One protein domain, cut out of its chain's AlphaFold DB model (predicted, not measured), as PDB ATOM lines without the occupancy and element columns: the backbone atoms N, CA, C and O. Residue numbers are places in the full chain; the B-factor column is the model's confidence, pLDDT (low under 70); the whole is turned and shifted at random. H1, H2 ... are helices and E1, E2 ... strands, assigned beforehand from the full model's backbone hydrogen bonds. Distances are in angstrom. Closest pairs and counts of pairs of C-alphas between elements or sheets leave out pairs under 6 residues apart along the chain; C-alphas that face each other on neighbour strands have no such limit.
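Overview. This is residues 13 to 131 of the 561 residues of an uncharacterized protein of Sclerotinia borealis (strain F-4128) (UniProt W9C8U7). A long helix, H4, lies along one face of a small three-stranded sheet and runs on past its end, where the short helix H3 folds back beside it as a helical hairpin. Near the other end of H4 are the small helices H1 and H5, while the long loop of residues 29 to 50 bulges out on the side of the sheet away from H4, and residues 62 to 67, of which residue 62 belongs to H2, stick out. The printed part has 119 residues, with five named helices and three named strands in the order H1 E1 E2 H2 E3 H3 H4 H5. The mixed sheet runs E1 E3 E2, and the class is mixed, helices and strands. The whole is elongated, 50 by 33 by 25 A, and only just loose, close to compact, with a radius of gyration of the C-alphas of 16.3 A.

Along the chain. H1 covers residues 13 to 19 and begins at C-alpha 13, (-36.706, -36.962, -38.002). E1 is residues 24 to 28, E2 residues 51 to 55 and H2 residues 57 to 62. E3, residues 72 to 77, measures 16.5 A and leads directly into H3, residues 78 to 85. H4, residues 91 to 116, measures 37.2 A from C-alpha 91 at (-23.835, -6.542, -27.103) to C-alpha 116 at (-42.664, -38.130, -32.436). H5 is residues 124 to 127.

Arrangement. E1 and E3 are parallel at 32 degrees, with N 26 and O 74 2.9 A apart, within hydrogen-bond range. E3 and E2 are antiparallel at 160 degrees, with N 54 and O 73 at 2.9 A. H4 makes two layers with this sheet, helix on one face: its height over the sheet is 8.7 A, and it lies over E3 and E2, along the strands, at 21 degrees to E2 on the local plane. The closest C-alphas of E2 and H4, Cys 53 and Glu 108, are 5.4 A apart. H4 is also the hub, touching three helices. With residues 94 to 101 alone it touches H3, closest at the C-alphas of Leu 84 and Arg 94, 6.3 A; this hairpin runs opposite ways at a shallow tilt of 34.9 degrees, only just short of steep. H3 only grazes the sheet, with residues 78 to 81. With residues 112 to 116 alone H4 touches H1, about perpendicular at 89 degrees, the closest C-alphas being Leu 17 and Thr 116, 7.3 A. With residues 114 to 116 alone it touches H5, the C-alphas of Tyr 115 and Asn 127 coming closest at 5.6 A. H2 touches no helix and is not on the sheet. Every O i to N i+4 pair is within hydrogen-bond range in H1, H2 and H4; H3 has 1 of 4, beside 3 of 5 O i to N i+3 pairs, and H5 is too short for such a pair.

Size, cuts and confidence. The C-alphas farthest apart, those of Asp 88 and Asp 121, are 53.5 A apart. The printed part has no cut, and the link from E1 to E2, 22 residues, is long. The mean pLDDT of the printed part is 75.6; residue 30, residues 37 to 48, residue 66 and residues 117 to 131 are under 70.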
ATOM      1  N   LEU A  13     -35.962 -37.383 -39.181       85.06
ATOM      2  CA  LEU A  13     -36.706 -36.962 -38.002       85.06
ATOM      3  C   LEU A  13     -37.136 -35.494 -38.102       85.06
ATOM      4  O   LEU A  13     -38.303 -35.180 -37.872       85.06
ATOM      5  N   ILE A  14     -36.224 -34.606 -38.503       86.25
ATOM      6  CA  ILE A  14     -36.528 -33.188 -38.743       86.25
ATOM      7  C   ILE A  14     -37.564 -33.052 -39.861       86.25
ATOM      8  O   ILE A  14     -38.516 -32.282 -39.727       86.25
ATOM      9  N   PHE A  15     -37.420 -33.828 -40.938       87.56
ATOM     10  CA  PHE A  15     -38.388 -33.844 -42.028       87.56
ATOM     11  C   PHE A  15     -39.788 -34.226 -41.528       87.56
ATOM     12  O   PHE A  15     -40.753 -33.528 -41.842       87.56
ATOM     13  N   ASN A  16     -39.896 -35.274 -40.706       84.44
ATOM     14  CA  ASN A  16     -41.162 -35.715 -40.124       84.44
ATOM     15  C   ASN A  16     -41.756 -34.665 -39.175       84.44
ATOM     16  O   ASN A  16     -42.953 -34.395 -39.245       84.44
ATOM     17  N   LEU A  17     -40.941 -34.037 -38.322       87.44
ATOM     18  CA  LEU A  17     -41.400 -32.948 -37.453       87.44
ATOM     19  C   LEU A  17     -42.025 -31.809 -38.264       87.44
ATOM     20  O   LEU A  17     -43.108 -31.340 -37.931       87.44
ATOM     21  N   GLN A  18     -41.380 -31.403 -39.357       87.88
ATOM     22  CA  GLN A  18     -41.853 -30.305 -40.200       87.88
ATOM     23  C   GLN A  18     -43.095 -30.671 -41.023       87.88
ATOM     24  O   GLN A  18     -44.034 -29.886 -41.090       87.88
ATOM     25  N   HIS A  19     -43.115 -31.848 -41.656       84.81
ATOM     26  CA  HIS A  19     -44.108 -32.165 -42.691       84.81
ATOM     27  C   HIS A  19     -45.228 -33.091 -42.211       84.81
ATOM     28  O   HIS A  19     -46.317 -33.074 -42.777       84.81
ATOM     29  N   THR A  20     -44.976 -33.921 -41.198       82.88
ATOM     30  CA  THR A  20     -45.967 -34.863 -40.651       82.88
ATOM     31  C   THR A  20     -46.623 -34.318 -39.391       82.88
ATOM     32  O   THR A  20     -47.832 -34.456 -39.229       82.88
ATOM     33  N   TRP A  21     -45.832 -33.693 -38.520       84.31
ATOM     34  CA  TRP A  21     -46.285 -33.163 -37.232       84.31
ATOM     35  C   TRP A  21     -46.460 -31.645 -37.225       84.31
ATOM     36  O   TRP A  21     -46.755 -31.083 -36.176       84.31
ATOM     37  N   ASN A  22     -46.263 -30.990 -38.375       88.56
ATOM     38  CA  ASN A  22     -46.448 -29.553 -38.566       88.56
ATOM     39  C   ASN A  22     -45.827 -28.706 -37.435       88.56
ATOM     40  O   ASN A  22     -46.488 -27.831 -36.867       88.56
ATOM     41  N   LEU A  23     -44.573 -29.012 -37.069       90.81
ATOM     42  CA  LEU A  23     -43.874 -28.349 -35.971       90.81
ATOM     43  C   LEU A  23     -43.893 -26.832 -36.172       90.81
ATOM     44  O   LEU A  23     -43.299 -26.310 -37.119       90.81
ATOM     45  N   THR A  24     -44.549 -26.134 -35.252       91.25
ATOM     46  CA  THR A  24     -44.757 -24.690 -35.320       91.25
ATOM     47  C   THR A  24     -44.148 -24.010 -34.101       91.25
ATOM     48  O   THR A  24     -44.344 -24.439 -32.966       91.25
ATOM     49  N   PHE A  25     -43.421 -22.919 -34.329       90.69
ATOM     50  CA  PHE A  25     -42.876 -22.089 -33.260       90.69
ATOM     51  C   PHE A  25     -43.792 -20.896 -33.004       90.69
ATOM     52  O   PHE A  25     -44.260 -20.254 -33.946       90.69
ATOM     53  N   GLY A  26     -44.025 -20.590 -31.732       89.88
ATOM     54  CA  GLY A  26     -44.862 -19.480 -31.299       89.88
ATOM     55  C   GLY A  26     -44.300 -18.762 -30.077       89.88
ATOM     56  O   GLY A  26     -43.337 -19.201 -29.448       89.88
ATOM     57  N   PHE A  27     -44.935 -17.646 -29.734       87.56
ATOM     58  CA  PHE A  27     -44.683 -16.938 -28.484       87.56
ATOM     59  C   PHE A  27     -45.839 -17.181 -27.527       87.56
ATOM     60  O   PHE A  27     -47.000 -17.102 -27.925       87.56
ATOM     61  N   MET A  28     -45.508 -17.477 -26.277       83.75
ATOM     62  CA  MET A  28     -46.487 -17.646 -25.217       83.75
ATOM     63  C   MET A  28     -47.087 -16.296 -24.833       83.75
ATOM     64  O   MET A  28     -46.358 -15.312 -24.662       83.75
ATOM     65  N   SER A  29     -48.409 -16.257 -24.679       76.62
ATOM     66  CA  SER A  29     -49.091 -15.095 -24.123       76.62
ATOM     67  C   SER A  29     -48.698 -14.918 -22.651       76.62
ATOM     68  O   SER A  29     -48.609 -15.896 -21.916       76.62
ATOM     69  N   PRO A  30     -48.487 -13.684 -22.165       69.25
ATOM     70  CA  PRO A  30     -48.207 -13.446 -20.750       69.25
ATOM     71  C   PRO A  30     -49.431 -13.651 -19.840       69.25
ATOM     72  O   PRO A  30     -49.293 -13.522 -18.624       69.25
ATOM     73  N   VAL A  31     -50.616 -13.879 -20.417       71.25
ATOM     74  CA  VAL A  31     -51.904 -13.944 -19.705       71.25
ATOM     75  C   VAL A  31     -52.714 -15.207 -19.995       71.25
ATOM     76  O   VAL A  31     -53.709 -15.417 -19.316       71.25
ATOM     77  N   GLU A  32     -52.309 -16.010 -20.979       73.38
ATOM     78  CA  GLU A  32     -53.012 -17.231 -21.393       73.38
ATOM     79  C   GLU A  32     -51.983 -18.351 -21.577       73.38
ATOM     80  O   GLU A  32     -51.005 -18.179 -22.316       73.38
ATOM     81  N   ASP A  33     -52.197 -19.487 -20.918       76.62
ATOM     82  CA  ASP A  33     -51.399 -20.688 -21.123       76.62
ATOM     83  C   ASP A  33     -51.761 -21.346 -22.470       76.62
ATOM     84  O   ASP A  33     -52.935 -21.610 -22.747       76.62
ATOM     85  N   PRO A  34     -50.776 -21.649 -23.336       76.88
ATOM     86  CA  PRO A  34     -51.026 -22.223 -24.655       76.88
ATOM     87  C   PRO A  34     -51.574 -23.656 -24.605       76.88
ATOM     88  O   PRO A  34     -51.964 -24.179 -25.648       76.88
ATOM     89  N   ARG A  35     -51.586 -24.303 -23.432       74.56
ATOM     90  CA  ARG A  35     -52.236 -25.601 -23.221       74.56
ATOM     91  C   ARG A  35     -53.748 -25.482 -23.073       74.56
ATOM     92  O   ARG A  35     -54.442 -26.386 -23.519       74.56
ATOM     93  N   GLY A  36     -54.240 -24.378 -22.508       73.75
ATOM     94  CA  GLY A  36     -55.662 -24.162 -22.257       73.75
ATOM     95  C   GLY A  36     -55.955 -23.509 -20.899       73.75
ATOM     96  O   GLY A  36     -55.093 -23.470 -20.017       73.75
ATOM     97  N   PRO A  37     -57.188 -23.002 -20.706       69.88
ATOM     98  CA  PRO A  37     -57.593 -22.245 -19.519       69.88
ATOM     99  C   PRO A  37     -57.585 -23.051 -18.211       69.88
ATOM    100  O   PRO A  37     -57.559 -22.483 -17.121       69.88
ATOM    101  N   GLU A  38     -57.616 -24.378 -18.284       69.81
ATOM    102  CA  GLU A  38     -57.460 -25.274 -17.137       69.81
ATOM    103  C   GLU A  38     -56.055 -25.219 -16.520       69.81
ATOM    104  O   GLU A  38     -55.909 -25.483 -15.328       69.81
ATOM    105  N   PHE A  39     -55.050 -24.803 -17.297       67.06
ATOM    106  CA  PHE A  39     -53.676 -24.608 -16.836       67.06
ATOM    107  C   PHE A  39     -53.396 -23.169 -16.369       67.06
ATOM    108  O   PHE A  39     -52.369 -22.932 -15.740       67.06
ATOM    109  N   ASP A  40     -54.327 -22.224 -16.576       59.91
ATOM    110  CA  ASP A  40     -54.215 -20.841 -16.078       59.91
ATOM    111  C   ASP A  40     -54.367 -20.738 -14.540       59.91
ATOM    112  O   ASP A  40     -54.106 -19.679 -13.961       59.91
ATOM    113  N   GLN A  41     -54.832 -21.808 -13.872       51.56
ATOM    114  CA  GLN A  41     -55.098 -21.851 -12.423       51.56
ATOM    115  C   GLN A  41     -53.985 -22.498 -11.585       51.56
ATOM    116  O   GLN A  41     -54.062 -22.431 -10.357       51.56
ATOM    117  N   ASP A  42     -52.976 -23.114 -12.207       52.56
ATOM    118  CA  ASP A  42     -51.788 -23.552 -11.473       52.56
ATOM    119  C   ASP A  42     -51.026 -22.303 -10.999       52.56
ATOM    120  O   ASP A  42     -50.852 -21.347 -11.749       52.56
ATOM    121  N   ASP A  43     -50.563 -22.290  -9.745       45.62
ATOM    122  CA  ASP A  43     -49.897 -21.141  -9.095       45.62
ATOM    123  C   ASP A  43     -48.646 -20.606  -9.843       45.62
ATOM    124  O   ASP A  43     -48.098 -19.572  -9.457       45.62
ATOM    125  N   ASN A  44     -48.209 -21.278 -10.912       49.06
ATOM    126  CA  ASN A  44     -47.222 -20.788 -11.866       49.06
ATOM    127  C   ASN A  44     -47.959 -20.074 -13.001       49.06
ATOM    128  O   ASN A  44     -48.534 -20.717 -13.880       49.06
ATOM    129  N   LYS A  45     -47.932 -18.741 -13.017       50.34
ATOM    130  CA  LYS A  45     -48.519 -17.993 -14.137       50.34
ATOM    131  C   LYS A  45     -47.813 -18.427 -15.424       50.34
ATOM    132  O   LYS A  45     -46.621 -18.720 -15.392       50.34
ATOM    133  N   ALA A  46     -48.482 -18.346 -16.577       45.97
ATOM    134  CA  ALA A  46     -47.877 -18.584 -17.900       45.97
ATOM    135  C   ALA A  46     -46.527 -17.841 -18.126       45.97
ATOM    136  O   ALA A  46     -45.743 -18.184 -19.003       45.97
ATOM    137  N   GLY A  47     -46.216 -16.827 -17.309       47.03
ATOM    138  CA  GLY A  47     -44.936 -16.126 -17.289       47.03
ATOM    139  C   GLY A  47     -43.756 -16.798 -16.566       47.03
ATOM    140  O   GLY A  47     -42.667 -16.243 -16.701       47.03
ATOM    141  N   ASP A  48     -43.932 -17.917 -15.852       55.66
ATOM    142  CA  ASP A  48     -42.910 -18.499 -14.950       55.66
ATOM    143  C   ASP A  48     -42.093 -19.637 -15.584       55.66
ATOM    144  O   ASP A  48     -41.080 -20.077 -15.040       55.66
ATOM    145  N   ILE A  49     -42.509 -20.099 -16.764       70.81
ATOM    146  CA  ILE A  49     -41.796 -21.089 -17.577       70.81
ATOM    147  C   ILE A  49     -41.117 -20.406 -18.769       70.81
ATOM    148  O   ILE A  49     -41.694 -19.525 -19.407       70.81
ATOM    149  N   HIS A  50     -39.875 -20.793 -19.082       78.31
ATOM    150  CA  HIS A  50     -39.105 -20.188 -20.183       78.31
ATOM    151  C   HIS A  50     -39.611 -20.625 -21.569       78.31
ATOM    152  O   HIS A  50     -39.559 -19.854 -22.533       78.31
ATOM    153  N   GLY A  51     -40.144 -21.840 -21.668       84.19
ATOM    154  CA  GLY A  51     -40.749 -22.387 -22.875       84.19
ATOM    155  C   GLY A  51     -41.575 -23.633 -22.572       84.19
ATOM    156  O   GLY A  51     -41.547 -24.146 -21.454       84.19
ATOM    157  N   ILE A  52     -42.344 -24.080 -23.563       84.81
ATOM    158  CA  ILE A  52     -43.140 -25.304 -23.480       84.81
ATOM    159  C   ILE A  52     -43.331 -25.942 -24.856       84.81
ATOM    160  O   ILE A  52     -43.534 -25.250 -25.859       84.81
ATOM    161  N   CYS A  53     -43.319 -27.271 -24.889       86.06
ATOM    162  CA  CYS A  53     -43.672 -28.079 -26.044       86.06
ATOM    163  C   CYS A  53     -45.009 -28.798 -25.820       86.06
ATOM    164  O   CYS A  53     -45.151 -29.582 -24.879       86.06
ATOM    165  N   VAL A  54     -45.974 -28.559 -26.709       83.25
ATOM    166  CA  VAL A  54     -47.341 -29.100 -26.632       83.25
ATOM    167  C   VAL A  54     -47.745 -29.783 -27.935       83.25
ATOM    168  O   VAL A  54     -47.169 -29.534 -28.995       83.25
ATOM    169  N   THR A  55     -48.761 -30.643 -27.871       81.19
ATOM    170  CA  THR A  55     -49.321 -31.344 -29.037       81.19
ATOM    171  C   THR A  55     -50.843 -31.218 -29.049       81.19
ATOM    172  O   THR A  55     -51.445 -30.998 -28.003       81.19
ATOM    173  N   ASN A  56     -51.492 -31.396 -30.201       79.75
ATOM    174  CA  ASN A  56     -52.959 -31.360 -30.305       79.75
ATOM    175  C   ASN A  56     -53.599 -32.736 -30.082       79.75
ATOM    176  O   ASN A  56     -54.610 -33.061 -30.709       79.75
ATOM    177  N   GLN A  57     -53.012 -33.571 -29.222       76.38
ATOM    178  CA  GLN A  57     -53.461 -34.950 -29.029       76.38
ATOM    179  C   GLN A  57     -54.948 -35.039 -28.671       76.38
ATOM    180  O   GLN A  57     -55.658 -35.859 -29.250       76.38
ATOM    181  N   GLU A  58     -55.436 -34.183 -27.775       74.62
ATOM    182  CA  GLU A  58     -56.840 -34.202 -27.366       74.62
ATOM    183  C   GLU A  58     -57.788 -33.885 -28.524       74.62
ATOM    184  O   GLU A  58     -58.777 -34.590 -28.715       74.62
ATOM    185  N   GLN A  59     -57.443 -32.906 -29.368       76.44
ATOM    186  CA  GLN A  59     -58.185 -32.628 -30.599       76.44
ATOM    187  C   GLN A  59     -58.183 -33.856 -31.520       76.44
ATOM    188  O   GLN A  59     -59.218 -34.293 -32.024       76.44
ATOM    189  N   MET A  60     -57.017 -34.474 -31.712       77.12
ATOM    190  CA  MET A  60     -56.893 -35.641 -32.580       77.12
ATOM    191  C   MET A  60     -57.726 -36.832 -32.084       77.12
ATOM    192  O   MET A  60     -58.315 -37.537 -32.908       77.12
ATOM    193  N   LEU A  61     -57.820 -37.036 -30.766       74.06
ATOM    194  CA  LEU A  61     -58.508 -38.175 -30.152       74.06
ATOM    195  C   LEU A  61     -60.007 -37.954 -29.917       74.06
ATOM    196  O   LEU A  61     -60.771 -38.904 -30.085       74.06
ATOM    197  N   TYR A  62     -60.430 -36.743 -29.547       76.50
ATOM    198  CA  TYR A  62     -61.753 -36.524 -28.951       76.50
ATOM    199  C   TYR A  62     -62.673 -35.561 -29.715       76.50
ATOM    200  O   TYR A  62     -63.861 -35.529 -29.401       76.50
ATOM    201  N   THR A  63     -62.198 -34.797 -30.711       74.44
ATOM    202  CA  THR A  63     -63.097 -33.950 -31.531       74.44
ATOM    203  C   THR A  63     -63.620 -34.698 -32.760       74.44
ATOM    204  O   THR A  63     -62.966 -35.611 -33.245       74.44
ATOM    205  N   ASP A  64     -64.779 -34.331 -33.307       73.50
ATOM    206  CA  ASP A  64     -65.352 -34.960 -34.519       73.50
ATOM    207  C   ASP A  64     -65.011 -34.191 -35.813       73.50
ATOM    208  O   ASP A  64     -65.699 -34.306 -36.832       73.50
ATOM    209  N   ASP A  65     -63.941 -33.391 -35.796       74.38
ATOM    210  CA  ASP A  65     -63.533 -32.593 -36.954       74.38
ATOM    211  C   ASP A  65     -63.218 -33.487 -38.165       74.38
ATOM    212  O   ASP A  65     -62.486 -34.475 -38.077       74.38
ATOM    213  N   THR A  66     -63.751 -33.121 -39.334       61.16
ATOM    214  CA  THR A  66     -63.603 -33.894 -40.582       61.16
ATOM    215  C   THR A  66     -62.223 -33.752 -41.225       61.16
ATOM    216  O   THR A  66     -61.869 -34.537 -42.106       61.16
ATOM    217  N   VAL A  67     -61.426 -32.776 -40.778       70.88
ATOM    218  CA  VAL A  67     -60.048 -32.539 -41.213       70.88
ATOM    219  C   VAL A  67     -59.167 -32.448 -39.972       70.88
ATOM    220  O   VAL A  67     -59.081 -31.403 -39.334       70.88
ATOM    221  N   LYS A  68     -58.522 -33.562 -39.626       73.62
ATOM    222  CA  LYS A  68     -57.586 -33.665 -38.505       73.62
ATOM    223  C   LYS A  68     -56.161 -33.838 -39.016       73.62
ATOM    224  O   LYS A  68     -55.910 -34.685 -39.871       73.62
ATOM    225  N   SER A  69     -55.226 -33.087 -38.450       80.88
ATOM    226  CA  SER A  69     -53.793 -33.241 -38.704       80.88
ATOM    227  C   SER A  69     -53.013 -33.098 -37.407       80.88
ATOM    228  O   SER A  69     -53.301 -32.204 -36.611       80.88
ATOM    229  N   TRP A  70     -52.013 -33.955 -37.217       81.69
ATOM    230  CA  TRP A  70     -51.109 -33.868 -36.077       81.69
ATOM    231  C   TRP A  70     -50.328 -32.555 -36.090       81.69
ATOM    232  O   TRP A  70     -49.822 -32.134 -37.131       81.69
ATOM    233  N   GLY A  71     -50.242 -31.932 -34.920       86.62
ATOM    234  CA  GLY A  71     -49.531 -30.689 -34.681       86.62
ATOM    235  C   GLY A  71     -48.684 -30.776 -33.415       86.62
ATOM    236  O   GLY A  71     -49.130 -31.305 -32.392       86.62
ATOM    237  N   VAL A  72     -47.468 -30.243 -33.491       87.38
ATOM    238  CA  VAL A  72     -46.591 -29.981 -32.346       87.38
ATOM    239  C   VAL A  72     -46.259 -28.497 -32.342       87.38
ATOM    240  O   VAL A  72     -45.887 -27.935 -33.373       87.38
ATOM    241  N   TRP A  73     -46.361 -27.861 -31.181       89.44
ATOM    242  CA  TRP A  73     -46.021 -26.455 -31.012       89.44
ATOM    243  C   TRP A  73     -44.963 -26.289 -29.940       89.44
ATOM    244  O   TRP A  73     -45.024 -26.921 -28.887       89.44
ATOM    245  N   ILE A  74     -44.002 -25.418 -30.216       90.81
ATOM    246  CA  ILE A  74     -43.033 -24.944 -29.234       90.81
ATOM    247  C   ILE A  74     -43.321 -23.471 -29.001       90.81
ATOM    248  O   ILE A  74     -43.194 -22.656 -29.918       90.81
ATOM    249  N   PHE A  75     -43.699 -23.133 -27.775       89.25
ATOM    250  CA  PHE A  75     -43.913 -21.758 -27.360       89.25
ATOM    251  C   PHE A  75     -42.754 -21.301 -26.488       89.25
ATOM    252  O   PHE A  75     -42.416 -21.953 -25.505       89.25
ATOM    253  N   ILE A  76     -42.164 -20.161 -26.836       88.44
ATOM    254  CA  ILE A  76     -41.180 -19.479 -25.991       88.44
ATOM    255  C   ILE A  76     -41.874 -18.345 -25.254       88.44
ATOM    256  O   ILE A  76     -42.714 -17.644 -25.826       88.44
ATOM    257  N   ASN A  77     -41.516 -18.141 -23.991       82.88
ATOM    258  CA  ASN A  77     -42.050 -17.045 -23.200       82.88
ATOM    259  C   ASN A  77     -41.750 -15.699 -23.871       82.88
ATOM    260  O   ASN A  77     -40.592 -15.331 -24.088       82.88
ATOM    261  N   TYR A  78     -42.802 -14.945 -24.202       82.12
ATOM    262  CA  TYR A  78     -42.645 -13.662 -24.881       82.12
ATOM    263  C   TYR A  78     -41.794 -12.679 -24.069       82.12
ATOM    264  O   TYR A  78     -41.052 -11.907 -24.665       82.12
ATOM    265  N   LYS A  79     -41.848 -12.713 -22.729       76.19
ATOM    266  CA  LYS A  79     -41.085 -11.789 -21.870       76.19
ATOM    267  C   LYS A  79     -39.571 -11.934 -22.055       76.19
ATOM    268  O   LYS A  79     -38.869 -10.923 -22.085       76.19
ATOM    269  N   GLU A  80     -39.087 -13.163 -22.229       74.94
ATOM    270  CA  GLU A  80     -37.665 -13.455 -22.458       74.94
ATOM    271  C   GLU A  80     -37.182 -12.775 -23.744       74.94
ATOM    272  O   GLU A  80     -36.221 -12.004 -23.755       74.94
ATOM    273  N   VAL A  81     -37.937 -12.966 -24.827       80.62
ATOM    274  CA  VAL A  81     -37.597 -12.443 -26.156       80.62
ATOM    275  C   VAL A  81     -37.882 -10.945 -26.267       80.62
ATOM    276  O   VAL A  81     -37.154 -10.228 -26.952       80.62
ATOM    277  N   ALA A  82     -38.892 -10.437 -25.554       82.19
ATOM    278  CA  ALA A  82     -39.270  -9.027 -25.561       82.19
ATOM    279  C   ALA A  82     -38.103  -8.117 -25.154       82.19
ATOM    280  O   ALA A  82     -37.960  -7.000 -25.657       82.19
ATOM    281  N   THR A  83     -37.223  -8.622 -24.289       80.12
ATOM    282  CA  THR A  83     -36.022  -7.907 -23.869       80.12
ATOM    283  C   THR A  83     -35.096  -7.585 -25.045       80.12
ATOM    284  O   THR A  83     -34.512  -6.504 -25.072       80.12
ATOM    285  N   LEU A  84     -35.018  -8.432 -26.077       85.00
ATOM    286  CA  LEU A  84     -34.183  -8.175 -27.258       85.00
ATOM    287  C   LEU A  84     -34.608  -6.923 -28.042       85.00
ATOM    288  O   LEU A  84     -33.790  -6.368 -28.783       85.00
ATOM    289  N   PHE A  85     -35.842  -6.439 -27.873       85.62
ATOM    290  CA  PHE A  85     -36.309  -5.197 -28.503       85.62
ATOM    291  C   PHE A  85     -35.864  -3.933 -27.765       85.62
ATOM    292  O   PHE A  85     -36.032  -2.830 -28.282       85.62
ATOM    293  N   ARG A  86     -35.269  -4.065 -26.578       83.50
ATOM    294  CA  ARG A  86     -34.702  -2.930 -25.858       83.50
ATOM    295  C   ARG A  86     -33.471  -2.376 -26.577       83.50
ATOM    296  O   ARG A  86     -32.620  -3.118 -27.074       83.50
ATOM    297  N   HIS A  87     -33.366  -1.050 -26.596       85.12
ATOM    298  CA  HIS A  87     -32.257  -0.326 -27.225       85.12
ATOM    299  C   HIS A  87     -31.090  -0.044 -26.270       85.12
ATOM    300  O   HIS A  87     -30.042   0.409 -26.720       85.12
ATOM    301  N   ASP A  88     -31.266  -0.289 -24.971       85.31
ATOM    302  CA  ASP A  88     -30.275  -0.017 -23.926       85.31
ATOM    303  C   ASP A  88     -29.404  -1.232 -23.567       85.31
ATOM    304  O   ASP A  88     -28.561  -1.127 -22.681       85.31
ATOM    305  N   LEU A  89     -29.576  -2.366 -24.258       81.75
ATOM    306  CA  LEU A  89     -28.745  -3.554 -24.056       81.75
ATOM    307  C   LEU A  89     -27.367  -3.387 -24.694       81.75
ATOM    308  O   LEU A  89     -27.243  -3.054 -25.876       81.75
ATOM    309  N   THR A  90     -26.332  -3.730 -23.938       81.81
ATOM    310  CA  THR A  90     -24.998  -3.980 -24.482       81.81
ATOM    311  C   THR A  90     -24.999  -5.226 -25.376       81.81
ATOM    312  O   THR A  90     -25.874  -6.092 -25.281       81.81
ATOM    313  N   SER A  91     -23.985  -5.363 -26.237       80.00
ATOM    314  CA  SER A  91     -23.835  -6.542 -27.103       80.00
ATOM    315  C   SER A  91     -23.768  -7.852 -26.313       80.00
ATOM    316  O   SER A  91     -24.301  -8.865 -26.754       80.00
ATOM    317  N   ALA A  92     -23.147  -7.824 -25.133       73.88
ATOM    318  CA  ALA A  92     -22.993  -8.997 -24.285       73.88
ATOM    319  C   ALA A  92     -24.314  -9.399 -23.607       73.88
ATOM    320  O   ALA A  92     -24.655 -10.579 -23.582       73.88
ATOM    321  N   GLU A  93     -25.090  -8.426 -23.120       79.75
ATOM    322  CA  GLU A  93     -26.435  -8.673 -22.579       79.75
ATOM    323  C   GLU A  93     -27.378  -9.207 -23.657       79.75
ATOM    324  O   GLU A  93     -28.120 -10.158 -23.418       79.75
ATOM    325  N   ARG A  94     -27.311  -8.647 -24.870       84.88
ATOM    326  CA  ARG A  94     -28.062  -9.157 -26.021       84.88
ATOM    327  C   ARG A  94     -27.673 -10.601 -26.347       84.88
ATOM    328  O   ARG A  94     -28.555 -11.452 -26.418       84.88
ATOM    329  N   GLY A  95     -26.376 -10.888 -26.466       83.88
ATOM    330  CA  GLY A  95     -25.875 -12.235 -26.758       83.88
ATOM    331  C   GLY A  95     -26.239 -13.261 -25.681       83.88
ATOM    332  O   GLY A  95     -26.512 -14.416 -25.996       83.88
ATOM    333  N   MET A  96     -26.304 -12.839 -24.417       84.38
ATOM    334  CA  MET A  96     -26.771 -13.666 -23.304       84.38
ATOM    335  C   MET A  96     -28.254 -14.041 -23.445       84.38
ATOM    336  O   MET A  96     -28.593 -15.212 -23.281       84.38
ATOM    337  N   VAL A  97     -29.131 -13.081 -23.761       84.94
ATOM    338  CA  VAL A  97     -30.574 -13.336 -23.951       84.94
ATOM    339  C   VAL A  97     -30.819 -14.203 -25.191       84.94
ATOM    340  O   VAL A  97     -31.617 -15.141 -25.148       84.94
ATOM    341  N   GLU A  98     -30.097 -13.945 -26.285       87.44
ATOM    342  CA  GLU A  98     -30.132 -14.777 -27.496       87.44
ATOM    343  C   GLU A  98     -29.714 -16.220 -27.195       87.44
ATOM    344  O   GLU A  98     -30.380 -17.163 -27.619       87.44
ATOM    345  N   TRP A  99     -28.642 -16.402 -26.420       87.06
ATOM    346  CA  TRP A  99     -28.175 -17.721 -26.011       87.06
ATOM    347  C   TRP A  99     -29.188 -18.462 -25.126       87.06
ATOM    348  O   TRP A  99     -29.468 -19.632 -25.389       87.06
ATOM    349  N   ALA A 100     -29.768 -17.798 -24.122       85.25
ATOM    350  CA  ALA A 100     -30.770 -18.403 -23.240       85.25
ATOM    351  C   ALA A 100     -32.022 -18.839 -24.025       85.25
ATOM    352  O   ALA A 100     -32.532 -19.951 -23.855       85.25
ATOM    353  N   THR A 101     -32.452 -17.999 -24.970       87.00
ATOM    354  CA  THR A 101     -33.543 -18.310 -25.905       87.00
ATOM    355  C   THR A 101     -33.196 -19.523 -26.773       87.00
ATOM    356  O   THR A 101     -34.016 -20.425 -26.937       87.00
ATOM    357  N   ALA A 102     -31.971 -19.582 -27.304       87.94
ATOM    358  CA  ALA A 102     -31.515 -20.689 -28.139       87.94
ATOM    359  C   ALA A 102     -31.453 -22.018 -27.370       87.94
ATOM    360  O   ALA A 102     -31.884 -23.040 -27.903       87.94
ATOM    361  N   ILE A 103     -30.966 -22.018 -26.123       86.56
ATOM    362  CA  ILE A 103     -30.986 -23.217 -25.271       86.56
ATOM    363  C   ILE A 103     -32.415 -23.691 -25.037       86.56
ATOM    364  O   ILE A 103     -32.689 -24.871 -25.237       86.56
ATOM    365  N   THR A 104     -33.327 -22.780 -24.699       87.38
ATOM    366  CA  THR A 104     -34.739 -23.118 -24.470       87.38
ATOM    367  C   THR A 104     -35.376 -23.717 -25.726       87.38
ATOM    368  O   THR A 104     -36.024 -24.756 -25.662       87.38
ATOM    369  N   LEU A 105     -35.131 -23.132 -26.904       89.81
ATOM    370  CA  LEU A 105     -35.610 -23.683 -28.176       89.81
ATOM    371  C   LEU A 105     -35.099 -25.105 -28.420       89.81
ATOM    372  O   LEU A 105     -35.863 -25.972 -28.845       89.81
ATOM    373  N   VAL A 106     -33.815 -25.357 -28.154       88.81
ATOM    374  CA  VAL A 106     -33.231 -26.695 -28.288       88.81
ATOM    375  C   VAL A 106     -33.858 -27.656 -27.277       88.81
ATOM    376  O   VAL A 106     -34.257 -28.746 -27.679       88.81
ATOM    377  N   HIS A 107     -34.009 -27.251 -26.013       88.75
ATOM    378  CA  HIS A 107     -34.653 -28.040 -24.960       88.75
ATOM    379  C   HIS A 107     -36.055 -28.496 -25.377       88.75
ATOM    380  O   HIS A 107     -36.346 -29.693 -25.388       88.75
ATOM    381  N   GLU A 108     -36.902 -27.558 -25.796       88.25
ATOM    382  CA  GLU A 108     -38.275 -27.855 -26.210       88.25
ATOM    383  C   GLU A 108     -38.334 -28.665 -27.512       88.25
ATOM    384  O   GLU A 108     -39.218 -29.504 -27.696       88.25
ATOM    385  N   THR A 109     -37.346 -28.505 -28.397       89.31
ATOM    386  CA  THR A 109     -37.227 -29.350 -29.596       89.31
ATOM    387  C   THR A 109     -36.951 -30.806 -29.228       89.31
ATOM    388  O   THR A 109     -37.474 -31.705 -29.881       89.31
ATOM    389  N   ILE A 110     -36.187 -31.080 -28.166       86.81
ATOM    390  CA  ILE A 110     -35.965 -32.455 -27.693       86.81
ATOM    391  C   ILE A 110     -37.268 -33.088 -27.187       86.81
ATOM    392  O   ILE A 110     -37.506 -34.268 -27.459       86.81
ATOM    393  N   HIS A 111     -38.148 -32.321 -26.535       83.00
ATOM    394  CA  HIS A 111     -39.489 -32.806 -26.187       83.00
ATOM    395  C   HIS A 111     -40.305 -33.140 -27.443       83.00
ATOM    396  O   HIS A 111     -40.840 -34.244 -27.540       83.00
ATOM    397  N   ALA A 112     -40.301 -32.269 -28.459       85.00
ATOM    398  CA  ALA A 112     -40.952 -32.544 -29.744       85.00
ATOM    399  C   ALA A 112     -40.420 -33.829 -30.413       85.00
ATOM    400  O   ALA A 112     -41.184 -34.659 -30.912       85.00
ATOM    401  N   ILE A 113     -39.103 -34.037 -30.391       83.06
ATOM    402  CA  ILE A 113     -38.466 -35.257 -30.900       83.06
ATOM    403  C   ILE A 113     -38.945 -36.486 -30.112       83.06
ATOM    404  O   ILE A 113     -39.272 -37.518 -30.705       83.06
ATOM    405  N   SER A 114     -39.020 -36.377 -28.785       77.75
ATOM    406  CA  SER A 114     -39.486 -37.455 -27.910       77.75
ATOM    407  C   SER A 114     -40.942 -37.842 -28.191       77.75
ATOM    408  O   SER A 114     -41.255 -39.030 -28.234       77.75
ATOM    409  N   TYR A 115     -41.826 -36.871 -28.435       75.12
ATOM    410  CA  TYR A 115     -43.229 -37.136 -28.773       75.12
ATOM    411  C   TYR A 115     -43.392 -37.900 -30.090       75.12
ATOM    412  O   TYR A 115     -44.284 -38.735 -30.230       75.12
ATOM    413  N   THR A 116     -42.513 -37.642 -31.057       73.38
ATOM    414  CA  THR A 116     -42.664 -38.130 -32.436       73.38
ATOM    415  C   THR A 116     -41.882 -39.408 -32.739       73.38
ATOM    416  O   THR A 116     -42.126 -40.054 -33.761       73.38
ATOM    417  N   THR A 117     -40.981 -39.824 -31.845       69.56
ATOM    418  CA  THR A 117     -40.153 -41.025 -32.024       69.56
ATOM    419  C   THR A 117     -40.804 -42.238 -31.346       69.56
ATOM    420  O   THR A 117     -40.902 -42.243 -30.123       69.56
ATOM    421  N   PRO A 118     -41.234 -43.287 -32.076       56.22
ATOM    422  CA  PRO A 118     -41.892 -44.453 -31.479       56.22
ATOM    423  C   PRO A 118     -40.974 -45.219 -30.514       56.22
ATOM    424  O   PRO A 118     -39.773 -45.358 -30.762       56.22
ATOM    425  N   LYS A 119     -41.547 -45.760 -29.427       57.12
ATOM    426  CA  LYS A 119     -40.865 -46.756 -28.582       57.12
ATOM    427  C   LYS A 119     -40.606 -48.034 -29.384       57.12
ATOM    428  O   LYS A 119     -41.298 -48.314 -30.359       57.12
ATOM    429  N   SER A 120     -39.624 -48.825 -28.950       46.59
ATOM    430  CA  SER A 120     -39.200 -50.093 -29.571       46.59
ATOM    431  C   SER A 120     -40.345 -51.083 -29.838       46.59
ATOM    432  O   SER A 120     -40.205 -51.973 -30.671       46.59
ATOM    433  N   ASP A 121     -41.448 -50.946 -29.108       45.69
ATOM    434  CA  ASP A 121     -42.617 -51.819 -29.063       45.69
ATOM    435  C   ASP A 121     -43.948 -51.083 -29.323       45.69
ATOM    436  O   ASP A 121     -45.013 -51.687 -29.182       45.69
ATOM    437  N   GLY A 122     -43.911 -49.804 -29.718       49.19
ATOM    438  CA  GLY A 122     -45.096 -48.947 -29.744       49.19
ATOM    439  C   GLY A 122     -45.281 -48.098 -30.998       49.19
ATOM    440  O   GLY A 122     -44.391 -47.949 -31.834       49.19
ATOM    441  N   THR A 123     -46.472 -47.511 -31.130       54.50
ATOM    442  CA  THR A 123     -46.761 -46.484 -32.144       54.50
ATOM    443  C   THR A 123     -46.458 -45.090 -31.579       54.50
ATOM    444  O   THR A 123     -46.531 -44.906 -30.363       54.50
ATOM    445  N   PRO A 124     -46.162 -44.073 -32.413       53.19
ATOM    446  CA  PRO A 124     -45.944 -42.698 -31.938       53.19
ATOM    447  C   PRO A 124     -47.093 -42.164 -31.062       53.19
ATOM    448  O   PRO A 124     -46.874 -41.392 -30.137       53.19
ATOM    449  N   LEU A 125     -48.314 -42.660 -31.287       53.69
ATOM    450  CA  LEU A 125     -49.525 -42.319 -30.535       53.69
ATOM    451  C   LEU A 125     -49.478 -42.715 -29.048       53.69
ATOM    452  O   LEU A 125     -50.181 -42.116 -28.241       53.69
ATOM    453  N   GLN A 126     -48.660 -43.703 -28.677       53.16
ATOM    454  CA  GLN A 126     -48.509 -44.167 -27.291       53.16
ATOM    455  C   GLN A 126     -47.537 -43.307 -26.463       53.16
ATOM    456  O   GLN A 126     -47.426 -43.511 -25.255       53.16
ATOM    457  N   ASN A 127     -46.841 -42.352 -27.090       54.56
ATOM    458  CA  ASN A 127     -45.887 -41.456 -26.428       54.56
ATOM    459  C   ASN A 127     -46.474 -40.090 -26.053       54.56
ATOM    460  O   ASN A 127     -45.792 -39.298 -25.412       54.56
ATOM    461  N   LEU A 128     -47.714 -39.811 -26.454       53.09
ATOM    462  CA  LEU A 128     -48.298 -38.468 -26.438       53.09
ATOM    463  C   LEU A 128     -49.050 -38.104 -25.152       53.09
ATOM    464  O   LEU A 128     -49.748 -37.108 -25.157       53.09
ATOM    465  N   ILE A 129     -48.954 -38.887 -24.074       52.72
ATOM    466  CA  ILE A 129     -49.800 -38.696 -22.883       52.72
ATOM    467  C   ILE A 129     -49.553 -37.308 -22.259       52.72
ATOM    468  O   ILE A 129     -48.480 -37.062 -21.714       52.72
ATOM    469  N   THR A 130     -50.581 -36.456 -22.311       48.47
ATOM    470  CA  THR A 130     -50.639 -35.064 -21.825       48.47
ATOM    471  C   THR A 130     -50.284 -34.891 -20.344       48.47
ATOM    472  O   THR A 130     -49.718 -33.866 -19.978       48.47
ATOM    473  N   ASP A 131     -50.511 -35.925 -19.527       41.75
ATOM    474  CA  ASP A 131     -50.296 -35.907 -18.069       41.75
ATOM    475  C   ASP A 131     -49.144 -36.801 -17.584       41.75
ATOM    476  O   ASP A 131     -48.946 -36.976 -16.379       41.75
TER     477      ASP A 131